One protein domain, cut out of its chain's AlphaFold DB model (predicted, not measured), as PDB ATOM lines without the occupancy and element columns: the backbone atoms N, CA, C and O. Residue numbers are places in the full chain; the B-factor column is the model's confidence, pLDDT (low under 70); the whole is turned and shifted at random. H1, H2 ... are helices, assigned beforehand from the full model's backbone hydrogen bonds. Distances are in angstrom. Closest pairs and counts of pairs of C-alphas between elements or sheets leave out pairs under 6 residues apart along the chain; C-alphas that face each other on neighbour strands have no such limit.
ATOM      1  N   LEU A 100     202.528 112.552 214.016       94.44
ATOM      2  CA  LEU A 100     201.273 112.825 214.732       94.44
ATOM      3  C   LEU A 100     200.116 111.935 214.257       94.44
ATOM      4  O   LEU A 100     199.040 111.981 214.847       94.44
ATOM      5  N   GLY A 101     200.312 111.159 213.189       93.00
ATOM      6  CA  GLY A 101     199.306 110.246 212.665       93.00
ATOM      7  C   GLY A 101     199.237 108.932 213.441       93.00
ATOM      8  O   GLY A 101     200.205 108.494 214.075       93.00
ATOM      9  N   ASP A 102     198.085 108.273 213.341       90.88
ATOM     10  CA  ASP A 102     197.872 106.953 213.935       90.88
ATOM     11  C   ASP A 102     198.514 105.839 213.104       90.88
ATOM     12  O   ASP A 102     198.923 104.828 213.655       90.88
ATOM     13  N   ALA A 103     198.644 105.992 211.787       93.38
ATOM     14  CA  ALA A 103     199.264 104.970 210.946       93.38
ATOM     15  C   ALA A 103     200.798 105.024 211.030       93.38
ATOM     16  O   ALA A 103     201.386 106.100 210.923       93.38
ATOM     17  N   GLU A 104     201.445 103.861 211.173       94.88
ATOM     18  CA  GLU A 104     202.903 103.761 211.081       94.88
ATOM     19  C   GLU A 104     203.359 104.080 209.646       94.88
ATOM     20  O   GLU A 104     202.896 103.432 208.703       94.88
ATOM     21  N   PRO A 105     204.277 105.042 209.448       96.25
ATOM     22  CA  PRO A 105     204.788 105.353 208.119       96.25
ATOM     23  C   PRO A 105     205.661 104.221 207.556       96.25
ATOM     24  O   PRO A 105     206.535 103.696 208.245       96.25
ATOM     25  N   GLU A 106     205.510 103.895 206.270       95.94
ATOM     26  CA  GLU A 106     206.256 102.801 205.620       95.94
ATOM     27  C   GLU A 106     207.782 102.963 205.715       95.94
ATOM     28  O   GLU A 106     208.515 101.999 205.947       95.94
ATOM     29  N   ASN A 107     208.283 104.193 205.577       95.94
ATOM     30  CA  ASN A 107     209.710 104.488 205.698       95.94
ATOM     31  C   ASN A 107     210.233 104.294 207.131       95.94
ATOM     32  O   ASN A 107     211.406 103.952 207.307       95.94
ATOM     33  N   VAL A 108     209.379 104.481 208.142       96.62
ATOM     34  CA  VAL A 108     209.693 104.174 209.540       96.62
ATOM     35  C   VAL A 108     209.757 102.662 209.737       96.62
ATOM     36  O   VAL A 108     210.773 102.163 210.222       96.62
ATOM     37  N   ALA A 109     208.751 101.919 209.274       95.81
ATOM     38  CA  ALA A 109     208.760 100.457 209.345       95.81
ATOM     39  C   ALA A 109     210.013  99.866 208.662       95.81
ATOM     40  O   ALA A 109     210.696  98.999 209.217       95.81
ATOM     41  N   ALA A 110     210.381 100.395 207.490       96.56
ATOM     42  CA  ALA A 110     211.564  99.973 206.746       96.56
ATOM     43  C   ALA A 110     212.884 100.261 207.486       96.56
ATOM     44  O   ALA A 110     213.773  99.401 207.505       96.56
ATOM     45  N   ILE A 111     213.047 101.444 208.098       97.25
ATOM     46  CA  ILE A 111     214.281 101.748 208.842       97.25
ATOM     47  C   ILE A 111     214.370 100.933 210.134       97.25
ATOM     48  O   ILE A 111     215.452 100.436 210.444       97.25
ATOM     49  N   CYS A 112     213.247 100.710 210.824       95.38
ATOM     50  CA  CYS A 112     213.168  99.854 212.007       95.38
ATOM     51  C   CYS A 112     213.593  98.414 211.680       95.38
ATOM     52  O   CYS A 112     214.444  97.846 212.367       95.38
ATOM     53  N   ALA A 113     213.090  97.854 210.575       95.44
ATOM     54  CA  ALA A 113     213.479  96.526 210.103       95.44
ATOM     55  C   ALA A 113     214.983  96.440 209.784       95.44
ATOM     56  O   ALA A 113     215.659  95.517 210.239       95.44
ATOM     57  N   ARG A 114     215.540  97.434 209.075       96.62
ATOM     58  CA  ARG A 114     216.989  97.524 208.789       96.62
ATOM     59  C   ARG A 114     217.839  97.699 210.049       96.62
ATOM     60  O   ARG A 114     218.988  97.267 210.088       96.62
ATOM     61  N   ALA A 115     217.293  98.361 211.061       95.50
ATOM     62  CA  ALA A 115     217.923  98.550 212.357       95.50
ATOM     63  C   ALA A 115     217.814  97.309 213.262       95.50
ATOM     64  O   ALA A 115     218.545  97.236 214.247       95.50
ATOM     65  N   GLY A 116     216.964  96.333 212.918       94.62
ATOM     66  CA  GLY A 116     216.714  95.135 213.722       94.62
ATOM     67  C   GLY A 116     215.838  95.394 214.950       94.62
ATOM     68  O   GLY A 116     215.895  94.627 215.908       94.62
ATOM     69  N   ILE A 117     215.046  96.471 214.945       92.88
ATOM     70  CA  ILE A 117     214.170  96.852 216.057       92.88
ATOM     71  C   ILE A 117     212.704  96.591 215.710       92.88
ATOM     72  O   ILE A 117     212.282  96.722 214.561       92.88
ATOM     73  N   LYS A 118     211.913  96.239 216.725       90.00
ATOM     74  CA  LYS A 118     210.453  96.159 216.631       90.00
ATOM     75  C   LYS A 118     209.849  97.211 217.543       90.00
ATOM     76  O   LYS A 118     210.203  97.282 218.716       90.00
ATOM     77  N   VAL A 119     208.927  97.995 217.003       88.38
ATOM     78  CA  VAL A 119     208.205  99.034 217.736       88.38
ATOM     79  C   VAL A 119     206.706  98.801 217.594       88.38
ATOM     80  O   VAL A 119     206.250  98.275 216.583       88.38
ATOM     81  N   GLN A 120     205.936  99.171 218.612       91.38
ATOM     82  CA  GLN A 120     204.479  99.215 218.524       91.38
ATOM     83  C   GLN A 120     204.074 100.676 218.348       91.38
ATOM     84  O   GLN A 120     203.947 101.395 219.332       91.38
ATOM     85  N   TRP A 121     203.904 101.138 217.104       93.50
ATOM     86  CA  TRP A 121     203.674 102.559 216.794       93.50
ATOM     87  C   TRP A 121     202.593 103.213 217.671       93.50
ATOM     88  O   TRP A 121     202.794 104.299 218.214       93.50
ATOM     89  N   GLN A 122     201.484 102.500 217.893       91.50
ATOM     90  CA  GLN A 122     200.366 102.986 218.704       91.50
ATOM     91  C   GLN A 122     200.708 103.204 220.178       91.50
ATOM     92  O   GLN A 122     200.122 104.078 220.807       91.50
ATOM     93  N   SER A 123     201.664 102.453 220.730       89.56
ATOM     94  CA  SER A 123     202.088 102.608 222.122       89.56
ATOM     95  C   SER A 123     203.153 103.692 222.303       89.56
ATOM     96  O   SER A 123     203.543 103.972 223.434       89.56
ATOM     97  N   LEU A 124     203.673 104.266 221.212       90.56
ATOM     98  CA  LEU A 124     204.699 105.300 221.273       90.56
ATOM     99  C   LEU A 124     204.079 106.668 221.542       90.56
ATOM    100  O   LEU A 124     203.124 107.071 220.878       90.56
ATOM    101  N   GLU A 125     204.707 107.414 222.449       90.56
ATOM    102  CA  GLU A 125     204.457 108.842 222.612       90.56
ATOM    103  C   GLU A 125     204.879 109.625 221.356       90.56
ATOM    104  O   GLU A 125     205.722 109.191 220.563       90.56
ATOM    105  N   ARG A 126     204.314 110.826 221.193       92.62
ATOM    106  CA  ARG A 126     204.539 111.677 220.015       92.62
ATOM    107  C   ARG A 126     206.023 111.971 219.750       92.62
ATOM    108  O   ARG A 126     206.440 111.960 218.595       92.62
ATOM    109  N   PHE A 127     206.835 112.165 220.792       94.38
ATOM    110  CA  PHE A 127     208.264 112.437 220.624       94.38
ATOM    111  C   PHE A 127     209.034 111.198 220.155       94.38
ATOM    112  O   PHE A 127     209.816 111.282 219.214       94.38
ATOM    113  N   SER A 128     208.730 110.016 220.692       94.50
ATOM    114  CA  SER A 128     209.263 108.749 220.178       94.50
ATOM    115  C   SER A 128     208.944 108.547 218.691       94.50
ATOM    116  O   SER A 128     209.826 108.189 217.907       94.50
ATOM    117  N   ARG A 129     207.707 108.849 218.267       95.75
ATOM    118  CA  ARG A 129     207.313 108.827 216.844       95.75
ATOM    119  C   ARG A 129     208.108 109.844 216.017       95.75
ATOM    120  O   ARG A 129     208.579 109.514 214.928       95.75
ATOM    121  N   TYR A 130     208.307 111.056 216.539       96.69
ATOM    122  CA  TYR A 130     209.113 112.101 215.899       96.69
ATOM    123  C   TYR A 130     210.552 111.640 215.636       96.69
ATOM    124  O   TYR A 130     211.061 111.791 214.521       96.69
ATOM    125  N   LEU A 131     211.190 111.032 216.638       96.31
ATOM    126  CA  LEU A 131     212.563 110.539 216.560       96.31
ATOM    127  C   LEU A 131     212.720 109.423 215.516       96.31
ATOM    128  O   LEU A 131     213.650 109.454 214.708       96.31
ATOM    129  N   LEU A 132     211.779 108.474 215.457       96.06
ATOM    130  CA  LEU A 132     211.793 107.424 214.431       96.06
ATOM    131  C   LEU A 132     211.599 107.997 213.021       96.06
ATOM    132  O   LEU A 132     212.338 107.640 212.102       96.06
ATOM    133  N   CYS A 133     210.685 108.955 212.854       96.62
ATOM    134  CA  CYS A 133     210.532 109.699 211.601       96.62
ATOM    135  C   CYS A 133     211.800 110.484 211.227       96.62
ATOM    136  O   CYS A 133     212.115 110.635 210.044       96.62
ATOM    137  N   HIS A 134     212.548 111.003 212.203       96.50
ATOM    138  CA  HIS A 134     213.835 111.649 211.960       96.50
ATOM    139  C   HIS A 134     214.877 110.656 211.428       96.50
ATOM    140  O   HIS A 134     215.472 110.909 210.378       96.50
ATOM    141  N   ALA A 135     215.051 109.509 212.090       96.25
ATOM    142  CA  ALA A 135     215.975 108.468 211.641       96.25
ATOM    143  C   ALA A 135     215.608 107.921 210.250       96.25
ATOM    144  O   ALA A 135     216.484 107.742 209.402       96.25
ATOM    145  N   ALA A 136     214.310 107.735 209.982       96.31
ATOM    146  CA  ALA A 136     213.806 107.299 208.682       96.31
ATOM    147  C   ALA A 136     214.176 108.279 207.561       96.31
ATOM    148  O   ALA A 136     214.672 107.853 206.521       96.31
ATOM    149  N   ARG A 137     214.019 109.593 207.788       96.12
ATOM    150  CA  ARG A 137     214.428 110.639 206.827       96.12
ATOM    151  C   ARG A 137     215.935 110.679 206.581       96.12
ATOM    152  O   ARG A 137     216.363 111.059 205.497       96.12
ATOM    153  N   LYS A 138     216.742 110.319 207.579       95.62
ATOM    154  CA  LYS A 138     218.203 110.216 207.449       95.62
ATOM    155  C   LYS A 138     218.655 108.905 206.804       95.62
ATOM    156  O   LYS A 138     219.824 108.793 206.450       95.62
ATOM    157  N   HIS A 139     217.752 107.935 206.645       95.19
ATOM    158  CA  HIS A 139     218.049 106.577 206.188       95.19
ATOM    159  C   HIS A 139     219.159 105.879 206.998       95.19
ATOM    160  O   HIS A 139     219.837 104.989 206.475       95.19
ATOM    161  N   ASP A 140     219.310 106.253 208.274       94.81
ATOM    162  CA  ASP A 140     220.404 105.830 209.148       94.81
ATOM    163  C   ASP A 140     219.931 104.776 210.174       94.81
ATOM    164  O   ASP A 140     219.272 105.110 211.166       94.81
ATOM    165  N   PRO A 141     220.253 103.484 209.960       94.81
ATOM    166  CA  PRO A 141     219.865 102.424 210.882       94.81
ATOM    167  C   PRO A 141     220.664 102.443 212.193       94.81
ATOM    168  O   PRO A 141     220.190 101.894 213.187       94.81
ATOM    169  N   ALA A 142     221.859 103.044 212.232       95.00
ATOM    170  CA  ALA A 142     222.637 103.170 213.463       95.00
ATOM    171  C   ALA A 142     222.014 104.223 214.384       95.00
ATOM    172  O   ALA A 142     221.788 103.937 215.561       95.00
ATOM    173  N   LEU A 143     221.633 105.378 213.831       94.25
ATOM    174  CA  LEU A 143     220.862 106.394 214.550       94.25
ATOM    175  C   LEU A 143     219.519 105.838 215.040       94.25
ATOM    176  O   LEU A 143     219.139 106.058 216.187       94.25
ATOM    177  N   CYS A 144     218.825 105.065 214.201       95.25
ATOM    178  CA  CYS A 144     217.573 104.408 214.576       95.25
ATOM    179  C   CYS A 144     217.748 103.474 215.789       95.25
ATOM    180  O   CYS A 144     216.958 103.544 216.731       95.25
ATOM    181  N   ARG A 145     218.813 102.654 215.817       95.12
ATOM    182  CA  ARG A 145     219.144 101.814 216.984       95.12
ATOM    183  C   ARG A 145     219.478 102.633 218.226       95.12
ATOM    184  O   ARG A 145     219.025 102.266 219.304       95.12
ATOM    185  N   ALA A 146     220.254 103.707 218.086       93.62
ATOM    186  CA  ALA A 146     220.633 104.563 219.209       93.62
ATOM    187  C   ALA A 146     219.400 105.220 219.851       93.62
ATOM    188  O   ALA A 146     219.208 105.119 221.058       93.62
ATOM    189  N   ILE A 147     218.507 105.780 219.029       92.88
ATOM    190  CA  ILE A 147     217.217 106.325 219.474       92.88
ATOM    191  C   ILE A 147     216.396 105.245 220.182       92.88
ATOM    192  O   ILE A 147     215.941 105.454 221.303       92.88
ATOM    193  N   ALA A 148     216.228 104.077 219.554       91.00
ATOM    194  CA  ALA A 148     215.486 102.958 220.128       91.00
ATOM    195  C   ALA A 148     216.046 102.517 221.489       91.00
ATOM    196  O   ALA A 148     215.273 102.256 222.408       91.00
ATOM    197  N   ALA A 149     217.370 102.483 221.640       90.19
ATOM    198  CA  ALA A 149     218.034 102.135 222.891       90.19
ATOM    199  C   ALA A 149     217.795 103.149 224.019       90.19
ATOM    200  O   ALA A 149     217.977 102.781 225.169       90.19
ATOM    201  N   GLU A 150     217.367 104.379 223.727       89.69
ATOM    202  CA  GLU A 150     217.014 105.376 224.746       89.69
ATOM    203  C   GLU A 150     215.511 105.460 225.026       89.69
ATOM    204  O   GLU A 150     215.115 105.727 226.162       89.69
ATOM    205  N   ILE A 151     214.664 105.218 224.019       83.94
ATOM    206  CA  ILE A 151     213.202 105.345 224.160       83.94
ATOM    207  C   ILE A 151     212.510 104.032 224.555       83.94
ATOM    208  O   ILE A 151     211.461 104.068 225.192       83.94
ATOM    209  N   LEU A 152     213.070 102.866 224.205       74.50
ATOM    210  CA  LEU A 152     212.489 101.549 224.509       74.50
ATOM    211  C   LEU A 152     212.810 100.980 225.905       74.50
ATOM    212  O   LEU A 152     211.973 100.217 226.399       74.50
ATOM    213  N   PRO A 153     213.917 101.326 226.602       60.22
ATOM    214  CA  PRO A 153     214.112 100.911 227.995       60.22
ATOM    215  C   PRO A 153     213.000 101.400 228.928       60.22
ATOM    216  O   PRO A 153     212.782 100.811 229.983       60.22
TER     217      PRO A 153
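What this domain is: This is residues 100 to 153 of the 167 residues of an uncharacterized protein of Acidiferrobacteraceae bacterium (UniProt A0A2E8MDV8). Two helices, H2 and H3, lie side by side and run opposite ways as a helical hairpin, and the first helix, H1, packs crosswise on both of them near the end where they are joined. The stretch from residue 116 to residue 125 leads from the end of H1 to the start of H2, and a short lead of residues 100 to 105 comes before H1. The printed part has 54 residues, with three named helices in the order H1, H2, H3 and no named strand; the class is all helix. It is compact, with a radius of gyration of the C-alphas of 9.6 A, and rounded, with spans of 24 by 24 by 16 A.

How they stand to each other: H1, residues 106 to 115, touches H2, residues 126 to 138, about perpendicular at 78 degrees. Their closest C-alphas are those of Val 108 and Ala 136, 5.2 A apart, and H2 touches H1 with its residues 132 to 137 alone. H1 also touches H3, residues 141 to 151, about perpendicular at 89 degrees; the closest C-alphas here are those of Ala 115 and Pro 141, 4.6 A apart. H2 and H3 form a helical hairpin: they touch, with the C-alphas of Ala 135 and Cys 144 closest at 5.3 A, and run opposite ways at a shallow tilt of 12 degrees. Of the three touching pairs 1 is at a shallow tilt, and the helix packing is mostly crossed, but only just. In H1, H2 and H3 every backbone O i to N i+4 pair is within hydrogen-bond range.

Where its parts are: H1 begins with Glu 106, its C-alpha at (206.256, 102.801, 205.620), and ends with Ala 115, 14.1 A away from C-alpha to C-alpha. H2 runs from Arg 126, C-alpha at (204.539, 111.677, 220.015), to Lys 138 and measures 18.6 A from first to last C-alpha; with 13 residues it is the longest helix. H3 runs from Pro 141 to Ile 151, 15.1 A from first to last C-alpha, and its last C-alpha is at (213.202, 105.345, 224.160).

The domain as a whole: The two C-alphas farthest apart are those of Asp 102 and Ala 142, 25.1 A, and the first and last printed C-alphas, of Leu 100 and Pro 153, are 22.0 A apart. The link from H1 to H2 is short, with 10 residues, and the link from H2 to H3 is tight, with 2 residues. The printed part has no cut. The mean pLDDT of the printed part is 93.0, and one residue, Pro 153, is under 70.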